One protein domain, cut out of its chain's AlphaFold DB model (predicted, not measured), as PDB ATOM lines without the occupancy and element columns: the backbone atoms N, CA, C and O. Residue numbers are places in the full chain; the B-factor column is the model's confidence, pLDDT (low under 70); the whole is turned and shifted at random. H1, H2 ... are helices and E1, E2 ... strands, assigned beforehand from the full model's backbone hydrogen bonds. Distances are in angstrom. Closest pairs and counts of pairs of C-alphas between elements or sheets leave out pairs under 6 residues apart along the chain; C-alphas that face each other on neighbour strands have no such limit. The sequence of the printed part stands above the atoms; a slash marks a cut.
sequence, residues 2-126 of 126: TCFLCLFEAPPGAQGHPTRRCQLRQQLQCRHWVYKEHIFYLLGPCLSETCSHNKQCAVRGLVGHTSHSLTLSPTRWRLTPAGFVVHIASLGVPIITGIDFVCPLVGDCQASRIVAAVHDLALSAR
ATOM      1  N   THR A   2     102.308 146.744 109.111       84.94
ATOM      2  CA  THR A   2     103.518 146.077 108.595       84.94
ATOM      3  C   THR A   2     103.154 145.079 107.495       84.94
ATOM      4  O   THR A   2     102.277 144.227 107.667       84.94
ATOM      5  N   CYS A   3     103.819 145.178 106.346       89.12
ATOM      6  CA  CYS A   3     103.739 144.193 105.278       89.12
ATOM      7  C   CYS A   3     104.749 143.073 105.528       89.12
ATOM      8  O   CYS A   3     105.935 143.240 105.290       89.12
ATOM      9  N   PHE A   4     104.288 141.890 105.927       87.19
ATOM     10  CA  PHE A   4     105.183 140.763 106.228       87.19
ATOM     11  C   PHE A   4     105.929 140.174 105.015       87.19
ATOM     12  O   PHE A   4     106.790 139.332 105.217       87.19
ATOM     13  N   LEU A   5     105.607 140.573 103.774       89.12
ATOM     14  CA  LEU A   5     106.314 140.086 102.576       89.12
ATOM     15  C   LEU A   5     107.560 140.923 102.258       89.12
ATOM     16  O   LEU A   5     108.612 140.369 101.977       89.12
ATOM     17  N   CYS A   6     107.437 142.253 102.279       89.81
ATOM     18  CA  CYS A   6     108.537 143.173 101.959       89.81
ATOM     19  C   CYS A   6     109.045 143.958 103.176       89.81
ATOM     20  O   CYS A   6     109.828 144.887 103.007       89.81
ATOM     21  N   LEU A   7     108.544 143.623 104.369       89.00
ATOM     22  CA  LEU A   7     108.792 144.284 105.654       89.00
ATOM     23  C   LEU A   7     108.556 145.801 105.642       89.00
ATOM     24  O   LEU A   7     109.129 146.526 106.444       89.00
ATOM     25  N   PHE A   8     107.689 146.287 104.748       89.50
ATOM     26  CA  PHE A   8     107.322 147.697 104.724       89.50
ATOM     27  C   PHE A   8     106.546 148.068 105.986       89.50
ATOM     28  O   PHE A   8     105.512 147.458 106.276       89.50
ATOM     29  N   GLU A   9     106.999 149.111 106.671       89.12
ATOM     30  CA  GLU A   9     106.295 149.728 107.787       89.12
ATOM     31  C   GLU A   9     105.839 151.126 107.387       89.12
ATOM     32  O   GLU A   9     106.641 151.996 107.054       89.12
ATOM     33  N   ALA A  10     104.522 151.332 107.389       86.75
ATOM     34  CA  ALA A  10     103.959 152.628 107.037       86.75
ATOM     35  C   ALA A  10     104.288 153.670 108.122       86.75
ATOM     36  O   ALA A  10     104.009 153.397 109.299       86.75
ATOM     37  N   PRO A  11     104.812 154.858 107.758       86.56
ATOM     38  CA  PRO A  11     105.011 155.938 108.714       86.56
ATOM     39  C   PRO A  11     103.665 156.446 109.262       86.56
ATOM     40  O   PRO A  11     102.616 156.220 108.642       86.56
ATOM     41  N   PRO A  12     103.660 157.146 110.412       84.44
ATOM     42  CA  PRO A  12     102.444 157.729 110.968       84.44
ATOM     43  C   PRO A  12     101.700 158.584 109.931       84.44
ATOM     44  O   PRO A  12     102.290 159.453 109.296       84.44
ATOM     45  N   GLY A  13     100.404 158.323 109.751       81.75
ATOM     46  CA  GLY A  13      99.558 159.046 108.794       81.75
ATOM     47  C   GLY A  13      99.580 158.521 107.351       81.75
ATOM     48  O   GLY A  13      98.762 158.969 106.554       81.75
ATOM     49  N   ALA A  14     100.437 157.553 107.007       81.12
ATOM     50  CA  ALA A  14     100.410 156.896 105.700       81.12
ATOM     51  C   ALA A  14      99.543 155.625 105.712       81.12
ATOM     52  O   ALA A  14      99.567 154.842 106.665       81.12
ATOM     53  N   GLN A  15      98.809 155.381 104.622       75.56
ATOM     54  CA  GLN A  15      97.882 154.247 104.511       75.56
ATOM     55  C   GLN A  15      98.605 152.891 104.351       75.56
ATOM     56  O   GLN A  15      98.074 151.853 104.748       75.56
ATOM     57  N   GLY A  16      99.841 152.899 103.833       82.81
ATOM     58  CA  GLY A  16     100.670 151.710 103.627       82.81
ATOM     59  C   GLY A  16     100.007 150.616 102.784       82.81
ATOM     60  O   GLY A  16      99.071 150.870 102.031       82.81
ATOM     61  N   HIS A  17     100.491 149.371 102.891       88.00
ATOM     62  CA  HIS A  17      99.839 148.236 102.231       88.00
ATOM     63  C   HIS A  17      99.887 146.938 103.058       88.00
ATOM     64  O   HIS A  17     100.905 146.619 103.673       88.00
ATOM     65  N   PRO A  18      98.811 146.124 103.044       85.81
ATOM     66  CA  PRO A  18      98.839 144.785 103.626       85.81
ATOM     67  C   PRO A  18      99.630 143.815 102.750       85.81
ATOM     68  O   PRO A  18      99.615 143.922 101.524       85.81
ATOM     69  N   THR A  19     100.173 142.754 103.357       86.06
ATOM     70  CA  THR A  19     100.849 141.639 102.659       86.06
ATOM     71  C   THR A  19     100.059 141.111 101.458       86.06
ATOM     72  O   THR A  19     100.630 140.801 100.416       86.06
ATOM     73  N   ARG A  20      98.723 141.040 101.568       83.00
ATOM     74  CA  ARG A  20      97.846 140.555 100.486       83.00
ATOM     75  C   ARG A  20      97.819 141.467  99.255       83.00
ATOM     76  O   ARG A  20      97.556 140.964  98.167       83.00
ATOM     77  N   ARG A  21      98.072 142.768  99.429       86.50
ATOM     78  CA  ARG A  21      98.111 143.781  98.360       86.50
ATOM     79  C   ARG A  21      99.537 144.177  97.964       86.50
ATOM     80  O   ARG A  21      99.692 145.024  97.094       86.50
ATOM     81  N   CYS A  22     100.564 143.577  98.569       89.31
ATOM     82  CA  CYS A  22     101.945 143.829  98.176       89.31
ATOM     83  C   CYS A  22     102.148 143.463  96.699       89.31
ATOM     84  O   CYS A  22     101.797 142.359  96.275       89.31
ATOM     85  N   GLN A  23     102.728 144.378  95.924       88.69
ATOM     86  CA  GLN A  23     102.926 144.193  94.486       88.69
ATOM     87  C   GLN A  23     103.855 143.013  94.170       88.69
ATOM     88  O   GLN A  23     103.631 142.306  93.191       88.69
ATOM     89  N   LEU A  24     104.816 142.709  95.052       89.69
ATOM     90  CA  LEU A  24     105.685 141.534  94.909       89.69
ATOM     91  C   LEU A  24     104.902 140.216  94.912       89.69
ATOM     92  O   LEU A  24     105.283 139.263  94.239       89.69
ATOM     93  N   ARG A  25     103.757 140.159  95.608       85.94
ATOM     94  CA  ARG A  25     102.892 138.969  95.617       85.94
ATOM     95  C   ARG A  25     102.268 138.693  94.246       85.94
ATOM     96  O   ARG A  25     101.921 137.552  93.959       85.94
ATOM     97  N   GLN A  26     102.085 139.716  93.413       81.00
ATOM     98  CA  GLN A  26     101.460 139.563  92.095       81.00
ATOM     99  C   GLN A  26     102.407 138.912  91.079       81.00
ATOM    100  O   GLN A  26     101.959 138.411  90.053       81.00
ATOM    101  N   GLN A  27     103.703 138.874  91.386       85.38
ATOM    102  CA  GLN A  27     104.750 138.358  90.516       85.38
ATOM    103  C   GLN A  27     105.240 136.989  91.006       85.38
ATOM    104  O   GLN A  27     106.431 136.738  91.064       85.38
ATOM    105  N   LEU A  28     104.357 136.071  91.398       92.44
ATOM    106  CA  LEU A  28     104.802 134.735  91.813       92.44
ATOM    107  C   LEU A  28     105.209 133.863  90.618       92.44
ATOM    108  O   LEU A  28     104.668 133.985  89.513       92.44
ATOM    109  N   GLN A  29     106.154 132.955  90.853       95.12
ATOM    110  CA  GLN A  29     106.487 131.875  89.935       95.12
ATOM    111  C   GLN A  29     105.234 131.061  89.597       95.12
ATOM    112  O   GLN A  29     104.401 130.759  90.457       95.12
ATOM    113  N   CYS A  30     105.093 130.694  88.327       95.19
ATOM    114  CA  CYS A  30     103.975 129.879  87.886       95.19
ATOM    115  C   CYS A  30     104.090 128.446  88.424       95.19
ATOM    116  O   CYS A  30     105.068 127.749  88.169       95.19
ATOM    117  N   ARG A  31     103.040 127.974  89.101       95.81
ATOM    118  CA  ARG A  31     102.947 126.616  89.664       95.81
ATOM    119  C   ARG A  31     102.909 125.492  88.628       95.81
ATOM    120  O   ARG A  31     103.227 124.358  88.954       95.81
ATOM    121  N   HIS A  32     102.507 125.791  87.400       95.25
ATOM    122  CA  HIS A  32     102.519 124.814  86.306       95.25
ATOM    123  C   HIS A  32     103.907 124.683  85.660       95.25
ATOM    124  O   HIS A  32     104.128 123.800  84.843       95.25
ATOM    125  N   TRP A  33     104.828 125.588  86.007       93.06
ATOM    126  CA  TRP A  33     106.188 125.684  85.467       93.06
ATOM    127  C   TRP A  33     107.271 125.445  86.534       93.06
ATOM    128  O   TRP A  33     108.455 125.622  86.260       93.06
ATOM    129  N   VAL A  34     106.887 125.049  87.753       93.50
ATOM    130  CA  VAL A  34     107.837 124.461  88.714       93.50
ATOM    131  C   VAL A  34     108.041 122.976  88.398       93.50
ATOM    132  O   VAL A  34     107.201 122.359  87.743       93.50
ATOM    133  N   TYR A  35     109.144 122.394  88.875       91.81
ATOM    134  CA  TYR A  35     109.421 120.959  88.736       91.81
ATOM    135  C   TYR A  35     108.297 120.102  89.336       91.81
ATOM    136  O   TYR A  35     107.677 120.501  90.322       91.81
ATOM    137  N   LYS A  36     108.038 118.923  88.757       93.50
ATOM    138  CA  LYS A  36     106.881 118.075  89.109       93.50
ATOM    139  C   LYS A  36     106.913 117.587  90.557       93.50
ATOM    140  O   LYS A  36     105.871 117.400  91.172       93.50
ATOM    141  N   GLU A  37     108.111 117.414  91.097       94.75
ATOM    142  CA  GLU A  37     108.389 116.959  92.456       94.75
ATOM    143  C   GLU A  37     108.275 118.105  93.477       94.75
ATOM    144  O   GLU A  37     108.331 117.885  94.686       94.75
ATOM    145  N   HIS A  38     108.113 119.350  93.011       94.31
ATOM    146  CA  HIS A  38     107.994 120.510  93.880       94.31
ATOM    147  C   HIS A  38     106.634 120.526  94.580       94.31
ATOM    148  O   HIS A  38     105.591 120.426  93.943       94.31
ATOM    149  N   ILE A  39     106.614 120.818  95.882       94.44
ATOM    150  CA  ILE A  39     105.378 120.842  96.688       94.44
ATOM    151  C   ILE A  39     104.287 121.811  96.192       94.44
ATOM    152  O   ILE A  39     103.134 121.691  96.586       94.44
ATOM    153  N   PHE A  40     104.643 122.803  95.368       96.19
ATOM    154  CA  PHE A  40     103.707 123.793  94.825       96.19
ATOM    155  C   PHE A  40     103.266 123.469  93.402       96.19
ATOM    156  O   PHE A  40     102.433 124.208  92.863       96.19
ATOM    157  N   TYR A  41     103.816 122.404  92.810       96.00
ATOM    158  CA  TYR A  41     103.488 121.969  91.467       96.00
ATOM    159  C   TYR A  41     101.980 121.814  91.320       96.00
ATOM    160  O   TYR A  41     101.287 121.287  92.195       96.00
ATOM    161  N   LEU A  42     101.467 122.345  90.217       95.50
ATOM    162  CA  LEU A  42     100.073 122.220  89.846       95.50
ATOM    163  C   LEU A  42      99.998 121.508  88.502       95.50
ATOM    164  O   LEU A  42     100.519 121.996  87.500       95.50
ATOM    165  N   LEU A  43      99.351 120.343  88.508       95.44
ATOM    166  CA  LEU A  43      99.195 119.511  87.325       95.44
ATOM    167  C   LEU A  43      98.369 120.229  86.247       95.44
ATOM    168  O   LEU A  43      97.386 120.908  86.546       95.44
ATOM    169  N   GLY A  44      98.751 120.012  84.990       94.81
ATOM    170  CA  GLY A  44      98.067 120.554  83.817       94.81
ATOM    171  C   GLY A  44      98.677 121.867  83.313       94.81
ATOM    172  O   GLY A  44      99.629 122.377  83.908       94.81
ATOM    173  N   PRO A  45      98.163 122.406  82.196       93.75
ATOM    174  CA  PRO A  45      98.669 123.640  81.606       93.75
ATOM    175  C   PRO A  45      98.256 124.868  82.421       93.75
ATOM    176  O   PRO A  45      97.186 124.904  83.032       93.75
ATOM    177  N   CYS A  46      99.077 125.919  82.379       95.25
ATOM    178  CA  CYS A  46      98.651 127.220  82.873       95.25
ATOM    179  C   CYS A  46      97.786 127.917  81.819       95.25
ATOM    180  O   CYS A  46      98.243 128.151  80.706       95.25
ATOM    181  N   LEU A  47      96.565 128.297  82.192       94.69
ATOM    182  CA  LEU A  47      95.625 128.989  81.301       94.69
ATOM    183  C   LEU A  47      95.681 130.523  81.425       94.69
ATOM    184  O   LEU A  47      94.893 131.229  80.809       94.69
ATOM    185  N   SER A  48      96.579 131.060  82.258       92.38
ATOM    186  CA  SER A  48      96.680 132.504  82.494       92.38
ATOM    187  C   SER A  48      97.639 133.161  81.498       92.38
ATOM    188  O   SER A  48      98.858 133.015  81.593       92.38
ATOM    189  N   GLU A  49      97.086 133.957  80.584       90.88
ATOM    190  CA  GLU A  49      97.841 134.723  79.577       90.88
ATOM    191  C   GLU A  49      98.780 135.768  80.202       90.88
ATOM    192  O   GLU A  49      99.847 136.090  79.679       90.88
ATOM    193  N   THR A  50      98.409 136.286  81.372       90.62
ATOM    194  CA  THR A  50      99.185 137.287  82.111       90.62
ATOM    195  C   THR A  50     100.189 136.674  83.082       90.62
ATOM    196  O   THR A  50     100.871 137.413  83.791       90.62
ATOM    197  N   CYS A  51     100.293 135.345  83.145       92.56
ATOM    198  CA  CYS A  51     101.170 134.677  84.092       92.56
ATOM    199  C   CYS A  51     102.650 134.958  83.798       92.56
ATOM    200  O   CYS A  51     103.062 135.088  82.646       92.56
ATOM    201  N   SER A  52     103.465 134.986  84.853       92.12
ATOM    202  CA  SER A  52     104.903 135.270  84.792       92.12
ATOM    203  C   SER A  52     105.674 134.372  83.819       92.12
ATOM    204  O   SER A  52     106.624 134.842  83.199       92.12
ATOM    205  N   HIS A  53     105.248 133.117  83.633       93.69
ATOM    206  CA  HIS A  53     105.907 132.188  82.709       93.69
ATOM    207  C   HIS A  53     105.753 132.559  81.226       93.69
ATOM    208  O   HIS A  53     106.593 132.183  80.420       93.69
ATOM    209  N   ASN A  54     104.744 133.360  80.874       93.62
ATOM    210  CA  ASN A  54     104.549 133.859  79.510       93.62
ATOM    211  C   ASN A  54     105.287 135.178  79.247       93.62
ATOM    212  O   ASN A  54     105.208 135.732  78.153       93.62
ATOM    213  N   LYS A  55     105.969 135.734  80.255       93.06
ATOM    214  CA  LYS A  55     106.661 137.020  80.155       93.06
ATOM    215  C   LYS A  55     108.158 136.817  79.951       93.06
ATOM    216  O   LYS A  55     108.728 135.806  80.362       93.06
ATOM    217  N   GLN A  56     108.780 137.806  79.312       94.31
ATOM    218  CA  GLN A  56     110.221 137.859  79.104       94.31
ATOM    219  C   GLN A  56     110.904 138.535  80.296       94.31
ATOM    220  O   GLN A  56     110.478 139.589  80.775       94.31
ATOM    221  N   CYS A  57     111.993 137.941  80.766       94.19
ATOM    222  CA  CYS A  57     112.815 138.504  81.819       94.19
ATOM    223  C   CYS A  57     113.613 139.694  81.280       94.19
ATOM    224  O   CYS A  57     114.468 139.517  80.418       94.19
ATOM    225  N   ALA A  58     113.404 140.891  81.836       90.94
ATOM    226  CA  ALA A  58     114.130 142.098  81.425       90.94
ATOM    227  C   ALA A  58     115.651 142.026  81.672       90.94
ATOM    228  O   ALA A  58     116.402 142.788  81.077       90.94
ATOM    229  N   VAL A  59     116.107 141.118  82.545       89.50
ATOM    230  CA  VAL A  59     117.534 140.946  82.873       89.50
ATOM    231  C   VAL A  59     118.203 139.908  81.968       89.50
ATOM    232  O   VAL A  59     119.316 140.126  81.508       89.50
ATOM    233  N   ARG A  60     117.540 138.771  81.704       90.06
ATOM    234  CA  ARG A  60     118.109 137.663  80.906       90.06
ATOM    235  C   ARG A  60     117.670 137.636  79.444       90.06
ATOM    236  O   ARG A  60     118.265 136.907  78.664       90.06
ATOM    237  N   GLY A  61     116.590 138.329  79.095       90.19
ATOM    238  CA  GLY A  61     115.956 138.245  77.776       90.19
ATOM    239  C   GLY A  61     115.237 136.917  77.493       90.19
ATOM    240  O   GLY A  61     114.786 136.708  76.372       90.19
ATOM    241  N   LEU A  62     115.100 136.019  78.474       90.31
ATOM    242  CA  LEU A  62     114.454 134.708  78.305       90.31
ATOM    243  C   LEU A  62     112.988 134.732  78.749       90.31
ATOM    244  O   LEU A  62     112.650 135.395  79.728       90.31
ATOM    245  N   VAL A  63     112.136 133.976  78.056       92.31
ATOM    246  CA  VAL A  63     110.739 133.729  78.455       92.31
ATOM    247  C   VAL A  63     110.691 132.647  79.540       92.31
ATOM    248  O   VAL A  63     111.524 131.742  79.550       92.31
ATOM    249  N   GLY A  64     109.742 132.751  80.473       91.19
ATOM    250  CA  GLY A  64     109.544 131.778  81.558       91.19
ATOM    251  C   GLY A  64     109.473 132.406  82.951       91.19
ATOM    252  O   GLY A  64     109.055 131.752  83.905       91.19
ATOM    253  N   HIS A  65     109.863 133.673  83.081       93.94
ATOM    254  CA  HIS A  65     109.753 134.469  84.303       93.94
ATOM    255  C   HIS A  65     109.998 135.952  83.990       93.94
ATOM    256  O   HIS A  65     110.559 136.301  82.954       93.94
ATOM    257  N   THR A  66     109.652 136.836  84.924       93.69
ATOM    258  CA  THR A  66     110.089 138.243  84.902       93.69
ATOM    259  C   THR A  66     111.268 138.452  85.854       93.69
ATOM    260  O   THR A  66     111.526 137.625  86.728       93.69
ATOM    261  N   SER A  67     111.939 139.603  85.769       92.31
ATOM    262  CA  SER A  67     112.937 140.012  86.772       92.31
ATOM    263  C   SER A  67     112.353 140.252  88.171       92.31
ATOM    264  O   SER A  67     113.109 140.378  89.125       92.31
ATOM    265  N   HIS A  68     111.025 140.301  88.300       93.69
ATOM    266  CA  HIS A  68     110.316 140.480  89.566       93.69
ATOM    267  C   HIS A  68     109.709 139.171  90.077       93.69
ATOM    268  O   HIS A  68     109.052 139.162  91.116       93.69
ATOM    269  N   SER A  69     109.880 138.070  89.334       94.75
ATOM    270  CA  SER A  69     109.212 136.822  89.654       94.75
ATOM    271  C   SER A  69     109.802 136.178  90.901       94.75
ATOM    272  O   SER A  69     110.946 135.731  90.864       94.75
ATOM    273  N   LEU A  70     109.019 136.100  91.976       95.19
ATOM    274  CA  LEU A  70     109.416 135.455  93.222       95.19
ATOM    275  C   LEU A  70     109.266 133.936  93.140       95.19
ATOM    276  O   LEU A  70     108.240 133.424  92.687       95.19
ATOM    277  N   THR A  71     110.267 133.225  93.641       95.31
ATOM    278  CA  THR A  71     110.301 131.768  93.745       95.31
ATOM    279  C   THR A  71     109.274 131.279  94.763       95.31
ATOM    280  O   THR A  71     109.106 131.849  95.847       95.31
ATOM    281  N   LEU A  72     108.607 130.170  94.443       94.56
ATOM    282  CA  LEU A  72     107.722 129.470  95.374       94.56
ATOM    283  C   LEU A  72     108.530 128.628  96.376       94.56
ATOM    284  O   LEU A  72     108.436 127.407  96.406       94.56
ATOM    285  N   SER A  73     109.336 129.285  97.211       91.50
ATOM    286  CA  SER A  73     110.105 128.613  98.262       91.50
ATOM    287  C   SER A  73     109.212 128.175  99.437       91.50
ATOM    288  O   SER A  73     108.441 129.000  99.948       91.50
ATOM    289  N   PRO A  74     109.352 126.936  99.954       90.56
ATOM    290  CA  PRO A  74     108.646 126.482 101.157       90.56
ATOM    291  C   PRO A  74     109.028 127.266 102.422       90.56
ATOM    292  O   PRO A  74     108.313 127.208 103.417       90.56
ATOM    293  N   THR A  75     110.133 128.017 102.400       88.56
ATOM    294  CA  THR A  75     110.548 128.869 103.527       88.56
ATOM    295  C   THR A  75     109.732 130.159 103.635       88.56
ATOM    296  O   THR A  75     109.716 130.786 104.691       88.56
ATOM    297  N   ARG A  76     109.037 130.562 102.561       89.81
ATOM    298  CA  ARG A  76     108.263 131.819 102.487       89.81
ATOM    299  C   ARG A  76     106.801 131.624 102.141       89.81
ATOM    300  O   ARG A  76     105.963 132.466 102.466       89.81
ATOM    301  N   TRP A  77     106.485 130.527 101.472       92.00
ATOM    302  CA  TRP A  77     105.151 130.222 100.994       92.00
ATOM    303  C   TRP A  77     104.682 128.905 101.584       92.00
ATOM    304  O   TRP A  77     105.473 128.028 101.915       92.00
ATOM    305  N   ARG A  78     103.367 128.748 101.688       93.06
ATOM    306  CA  ARG A  78     102.723 127.477 102.020       93.06
ATOM    307  C   ARG A  78     101.453 127.304 101.207       93.06
ATOM    308  O   ARG A  78     100.856 128.288 100.761       93.06
ATOM    309  N   LEU A  79     101.035 126.055 101.039       94.44
ATOM    310  CA  LEU A  79      99.715 125.737 100.512       94.44
ATOM    311  C   LEU A  79      98.699 125.725 101.649       94.44
ATOM    312  O   LEU A  79      98.954 125.203 102.733       94.44
ATOM    313  N   THR A  80      97.537 126.314 101.405       93.69
ATOM    314  CA  THR A  80      96.364 126.075 102.244       93.69
ATOM    315  C   THR A  80      95.783 124.691 101.937       93.69
ATOM    316  O   THR A  80      96.043 124.155 100.857       93.69
ATOM    317  N   PRO A  81      94.936 124.126 102.819       93.56
ATOM    318  CA  PRO A  81      94.219 122.880 102.526       93.56
ATOM    319  C   PRO A  81      93.387 122.946 101.235       93.56
ATOM    320  O   PRO A  81      93.232 121.951 100.542       93.56
ATOM    321  N   ALA A  82      92.908 124.140 100.874       93.62
ATOM    322  CA  ALA A  82      92.198 124.399  99.621       93.62
ATOM    323  C   ALA A  82      93.131 124.593  98.403       93.62
ATOM    324  O   ALA A  82      92.681 124.990  97.333       93.62
ATOM    325  N   GLY A  83      94.440 124.366  98.550       91.38
ATOM    326  CA  GLY A  83      95.411 124.429  97.459       91.38
ATOM    327  C   GLY A  83      95.843 125.840  97.048       91.38
ATOM    328  O   GLY A  83      96.458 125.999  95.989       91.38
ATOM    329  N   PHE A  84      95.562 126.872  97.852       91.19
ATOM    330  CA  PHE A  84      95.996 128.246  97.573       91.19
ATOM    331  C   PHE A  84      97.401 128.513  98.107       91.19
ATOM    332  O   PHE A  84      97.727 128.138  99.230       91.19
ATOM    333  N   VAL A  85      98.212 129.247  97.341       92.00
ATOM    334  CA  VAL A  85      99.524 129.715  97.803       92.00
ATOM    335  C   VAL A  85      99.355 130.968  98.661       92.00
ATOM    336  O   VAL A  85      98.825 131.995  98.216       92.00
ATOM    337  N   VAL A  86      99.843 130.896  99.896       90.25
ATOM    338  CA  VAL A  86      99.839 132.011 100.845       90.25
ATOM    339  C   VAL A  86     101.227 132.231 101.429       90.25
ATOM    340  O   VAL A  86     102.002 131.294 101.595       90.25
ATOM    341  N   HIS A  87     101.532 133.490 101.736       88.94
ATOM    342  CA  HIS A  87     102.773 133.877 102.399       88.94
ATOM    343  C   HIS A  87     102.776 133.406 103.861       88.94
ATOM    344  O   HIS A  87     101.747 133.487 104.542       88.94
ATOM    345  N   ILE A  88     103.930 132.964 104.356       88.69
ATOM    346  CA  ILE A  88     104.168 132.659 105.769       88.69
ATOM    347  C   ILE A  88     104.402 133.986 106.498       88.69
ATOM    348  O   ILE A  88     105.488 134.548 106.474       88.69
ATOM    349  N   ALA A  89     103.358 134.536 107.117       80.31
ATOM    350  CA  ALA A  89     103.458 135.793 107.857       80.31
ATOM    351  C   ALA A  89     104.091 135.565 109.241       80.31
ATOM    352  O   ALA A  89     103.383 135.283 110.204       80.31
ATOM    353  N   SER A  90     105.417 135.673 109.332       78.19
ATOM    354  CA  SER A  90     106.148 135.674 110.603       78.19
ATOM    355  C   SER A  90     107.253 136.732 110.575       78.19
ATOM    356  O   SER A  90     107.829 136.998 109.522       78.19
ATOM    357  N   LEU A  91     107.558 137.323 111.736       67.94
ATOM    358  CA  LEU A  91     108.669 138.275 111.887       67.94
ATOM    359  C   LEU A  91     110.048 137.618 111.707       67.94
ATOM    360  O   LEU A  91     111.030 138.317 111.496       67.94
ATOM    361  N   GLY A  92     110.129 136.286 111.780       74.56
ATOM    362  CA  GLY A  92     111.366 135.537 111.553       74.56
ATOM    363  C   GLY A  92     111.678 135.285 110.076       74.56
ATOM    364  O   GLY A  92     112.729 134.729 109.771       74.56
ATOM    365  N   VAL A  93     110.780 135.653 109.155       75.69
ATOM    366  CA  VAL A  93     111.033 135.542 107.714       75.69
ATOM    367  C   VAL A  93     111.913 136.724 107.277       75.69
ATOM    368  O   VAL A  93     111.496 137.871 107.438       75.69
ATOM    369  N   PRO A  94     113.121 136.479 106.729       78.81
ATOM    370  CA  PRO A  94     114.062 137.545 106.390       78.81
ATOM    371  C   PRO A  94     113.543 138.431 105.254       78.81
ATOM    372  O   PRO A  94     112.623 138.060 104.524       78.81
ATOM    373  N   ILE A  95     114.165 139.596 105.058       82.88
ATOM    374  CA  ILE A  95     113.901 140.472 103.904       82.88
ATOM    375  C   ILE A  95     114.076 139.676 102.602       82.88
ATOM    376  O   ILE A  95     114.842 138.714 102.554       82.88
ATOM    377  N   ILE A  96     113.333 140.047 101.557       90.75
ATOM    378  CA  ILE A  96     113.508 139.480 100.216       90.75
ATOM    379  C   ILE A  96     114.907 139.821  99.694       90.75
ATOM    380  O   ILE A  96     115.275 140.993  99.614       90.75
ATOM    381  N   THR A  97     115.659 138.799  99.302       93.38
ATOM    382  CA  THR A  97     117.002 138.913  98.720       93.38
ATOM    383  C   THR A  97     117.036 138.277  97.329       93.38
ATOM    384  O   THR A  97     116.010 137.824  96.818       93.38
ATOM    385  N   GLY A  98     118.197 138.262  96.668       94.25
ATOM    386  CA  GLY A  98     118.326 137.738  95.306       94.25
ATOM    387  C   GLY A  98     117.887 136.276  95.169       94.25
ATOM    388  O   GLY A  98     117.243 135.913  94.187       94.25
ATOM    389  N   ILE A  99     118.126 135.453  96.200       93.88
ATOM    390  CA  ILE A  99     117.741 134.028  96.220       93.88
ATOM    391  C   ILE A  99     116.226 133.797  96.138       93.88
ATOM    392  O   ILE A  99     115.776 132.701  95.810       93.88
ATOM    393  N   ASP A 100     115.433 134.825  96.435       94.38
ATOM    394  CA  ASP A 100     113.978 134.742  96.424       94.38
ATOM    395  C   ASP A 100     113.384 134.976  95.039       94.38
ATOM    396  O   ASP A 100     112.174 134.832  94.870       94.38
ATOM    397  N   PHE A 101     114.206 135.313  94.046       95.38
ATOM    398  CA  PHE A 101     113.783 135.501  92.668       95.38
ATOM    399  C   PHE A 101     114.081 134.265  91.821       95.38
ATOM    400  O   PHE A 101     115.088 133.581  91.986       95.38
ATOM    401  N   VAL A 102     113.207 134.005  90.849       95.12
ATOM    402  CA  VAL A 102     113.382 132.918  89.874       95.12
ATOM    403  C   VAL A 102     114.568 133.200  88.950       95.12
ATOM    404  O   VAL A 102     115.236 132.280  88.481       95.12
ATOM    405  N   CYS A 103     114.827 134.478  88.657       95.25
ATOM    406  CA  CYS A 103     115.947 134.878  87.819       95.25
ATOM    407  C   CYS A 103     117.257 134.809  88.620       95.25
ATOM    408  O   CYS A 103     117.448 135.636  89.508       95.25
ATOM    409  N   PRO A 104     118.217 133.941  88.257       93.25
ATOM    410  CA  PRO A 104     119.481 133.825  88.990       93.25
ATOM    411  C   PRO A 104     120.401 135.045  88.824       93.25
ATOM    412  O   PRO A 104     121.404 135.149  89.518       93.25
ATOM    413  N   LEU A 105     120.092 135.955  87.890       94.81
ATOM    414  CA  LEU A 105     120.834 137.210  87.716       94.81
ATOM    415  C   LEU A 105     120.294 138.349  88.589       94.81
ATOM    416  O   LEU A 105     120.896 139.421  88.623       94.81
ATOM    417  N   VAL A 106     119.177 138.139  89.293       95.69
ATOM    418  CA  VAL A 106     118.708 139.085  90.307       95.69
ATOM    419  C   VAL A 106     119.517 138.841  91.577       95.69
ATOM    420  O   VAL A 106     119.213 137.954  92.364       95.69
ATOM    421  N   GLY A 107     120.581 139.619  91.751       96.12
ATOM    422  CA  GLY A 107     121.366 139.637  92.986       96.12
ATOM    423  C   GLY A 107     120.739 140.516  94.068       96.12
ATOM    424  O   GLY A 107     119.787 141.260  93.818       96.12
ATOM    425  N   ASP A 108     121.327 140.495  95.263       96.19
ATOM    426  CA  ASP A 108     120.809 141.211  96.436       96.19
ATOM    427  C   ASP A 108     120.642 142.714  96.196       96.19
ATOM    428  O   ASP A 108     119.606 143.277  96.537       96.19
ATOM    429  N   CYS A 109     121.588 143.364  95.510       94.81
ATOM    430  CA  CYS A 109     121.463 144.785  95.177       94.81
ATOM    431  C   CYS A 109     120.227 145.079  94.311       94.81
ATOM    432  O   CYS A 109     119.560 146.098  94.497       94.81
ATOM    433  N   GLN A 110     119.908 144.204  93.351       94.75
ATOM    434  CA  GLN A 110     118.724 144.374  92.510       94.75
ATOM    435  C   GLN A 110     117.445 144.060  93.291       94.75
ATOM    436  O   GLN A 110     116.477 144.810  93.176       94.75
ATOM    437  N   ALA A 111     117.458 143.020  94.127       95.25
ATOM    438  CA  ALA A 111     116.360 142.697  95.032       95.25
ATOM    439  C   ALA A 111     116.021 143.879  95.955       95.25
ATOM    440  O   ALA A 111     114.863 144.289  96.023       95.25
ATOM    441  N   SER A 112     117.025 144.501  96.584       94.94
ATOM    442  CA  SER A 112     116.828 145.680  97.435       94.94
ATOM    443  C   SER A 112     116.207 146.850  96.671       94.94
ATOM    444  O   SER A 112     115.300 147.497  97.185       94.94
ATOM    445  N   ARG A 113     116.629 147.096  95.421       95.06
ATOM    446  CA  ARG A 113     116.032 148.144  94.571       95.06
ATOM    447  C   ARG A 113     114.573 147.852  94.226       95.06
ATOM    448  O   ARG A 113     113.755 148.766  94.239       95.06
ATOM    449  N   ILE A 114     114.245 146.595  93.934       94.19
ATOM    450  CA  ILE A 114     112.870 146.159  93.670       94.19
ATOM    451  C   ILE A 114     111.996 146.363  94.917       94.19
ATOM    452  O   ILE A 114     110.891 146.894  94.815       94.19
ATOM    453  N   VAL A 115     112.490 145.982  96.100       93.44
ATOM    454  CA  VAL A 115     111.779 146.175  97.373       93.44
ATOM    455  C   VAL A 115     111.570 147.661  97.672       93.44
ATOM    456  O   VAL A 115     110.448 148.052  97.985       93.44
ATOM    457  N   ALA A 116     112.603 148.490  97.501       93.25
ATOM    458  CA  ALA A 116     112.514 149.937  97.695       93.25
ATOM    459  C   ALA A 116     111.466 150.576  96.772       93.25
ATOM    460  O   ALA A 116     110.606 151.314  97.241       93.25
ATOM    461  N   ALA A 117     111.434 150.203  95.488       92.88
ATOM    462  CA  ALA A 117     110.430 150.713  94.553       92.88
ATOM    463  C   ALA A 117     108.988 150.374  94.986       92.88
ATOM    464  O   ALA A 117     108.073 151.178  94.819       92.88
ATOM    465  N   VAL A 118     108.769 149.197  95.581       91.62
ATOM    466  CA  VAL A 118     107.456 148.811  96.130       91.62
ATOM    467  C   VAL A 118     107.090 149.654  97.350       91.62
ATOM    468  O   VAL A 118     105.914 149.964  97.548       91.62
ATOM    469  N   HIS A 119     108.073 150.024  98.170       91.44
ATOM    470  CA  HIS A 119     107.873 150.924  99.308       91.44
ATOM    471  C   HIS A 119     107.520 152.338  98.830       91.44
ATOM    472  O   HIS A 119     106.523 152.894  99.289       91.44
ATOM    473  N   ASP A 120     108.241 152.874  97.845       90.88
ATOM    474  CA  ASP A 120     107.978 154.197  97.260       90.88
ATOM    475  C   ASP A 120     106.577 154.282  96.639       90.88
ATOM    476  O   ASP A 120     105.837 155.252  96.841       90.88
ATOM    477  N   LEU A 121     106.164 153.228  95.929       88.62
ATOM    478  CA  LEU A 121     104.814 153.118  95.376       88.62
ATOM    479  C   LEU A 121     103.745 153.084  96.470       88.62
ATOM    480  O   LEU A 121     102.687 153.692  96.313       88.62
ATOM    481  N   ALA A 122     104.016 152.411  97.590       86.19
ATOM    482  CA  ALA A 122     103.097 152.367  98.721       86.19
ATOM    483  C   ALA A 122     102.942 153.726  99.419       86.19
ATOM    484  O   ALA A 122     101.868 154.016  99.934       86.19
ATOM    485  N   LEU A 123     103.991 154.550  99.426       85.19
ATOM    486  CA  LEU A 123     103.947 155.916  99.954       85.19
ATOM    487  C   LEU A 123     103.257 156.895  98.993       85.19
ATOM    488  O   LEU A 123     102.694 157.896  99.429       85.19
ATOM    489  N   SER A 124     103.292 156.605  97.693       82.94
ATOM    490  CA  SER A 124     102.702 157.450  96.647       82.94
ATOM    491  C   SER A 124     101.202 157.212  96.442       82.94
ATOM    492  O   SER A 124     100.519 158.065  95.873       82.94
ATOM    493  N   ALA A 125     100.681 156.067  96.890       68.81
ATOM    494  CA  ALA A 125      99.255 155.766  96.886       68.81
ATOM    495  C   ALA A 125      98.553 156.597  97.978       68.81
ATOM    496  O   ALA A 125      98.588 156.235  99.153       68.81
ATOM    497  N   ARG A 126      97.991 157.747  97.583       53.97
ATOM    498  CA  ARG A 126      97.151 158.602  98.438       53.97
ATOM    499  C   ARG A 126      95.743 158.043  98.588       53.97
ATOM    500  O   ARG A 126      95.230 157.491  97.588       53.97
TER     501      ARG A 126
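Overview. This is residues 2 to 126 of the 126 residues of an uncharacterized protein of Porphyra umbilicalis (UniProt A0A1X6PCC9). A fold of little regular structure: long loops wind round the short helix H1, with the longer helix H2 along one side and the small strand hairpin E1 and E2 on the other. The 125 printed residues run H1, E1, E2, H2, a mixed class with only 28 residues in named elements. It is compact, with a radius of gyration of the C-alphas of 14.8 A and spans of 46 by 36 by 26 A.

Along the chain. Residues 2 to 3 pair antiparallel with 8 to 9. H1 is residues 23 to 27, from C-alpha 23 at (102.926, 144.193, 94.486). E1 is residues 77 to 79 and E2 85 to 87. H2, residues 108 to 124, measures 24.3 A and ends at C-alpha 124, (102.702, 157.450, 96.647).

Arrangement. H1 and H2 are close but not clearly touching; their closest C-alphas, Gln 23 and Val 118, are 6.7 A apart. Hairpin E1 and E2 is antiparallel at 141 degrees, N 78 and O 86 being 2.9 A apart, within hydrogen-bond range. E1 and H2 are apart. Every O i to N i+4 pair is within range in H2, but 0 of 1 in H1, where 2 of 2 O i to N i+3 pairs are.

Size, cuts and confidence. The C-alphas of Pro 12 and Gly 44 are farthest apart, 46.2 A. The printed part has no cut. Links H1 to E1 and E2 to H2 are long. Residues 91, 125 and 126 have pLDDT under 70.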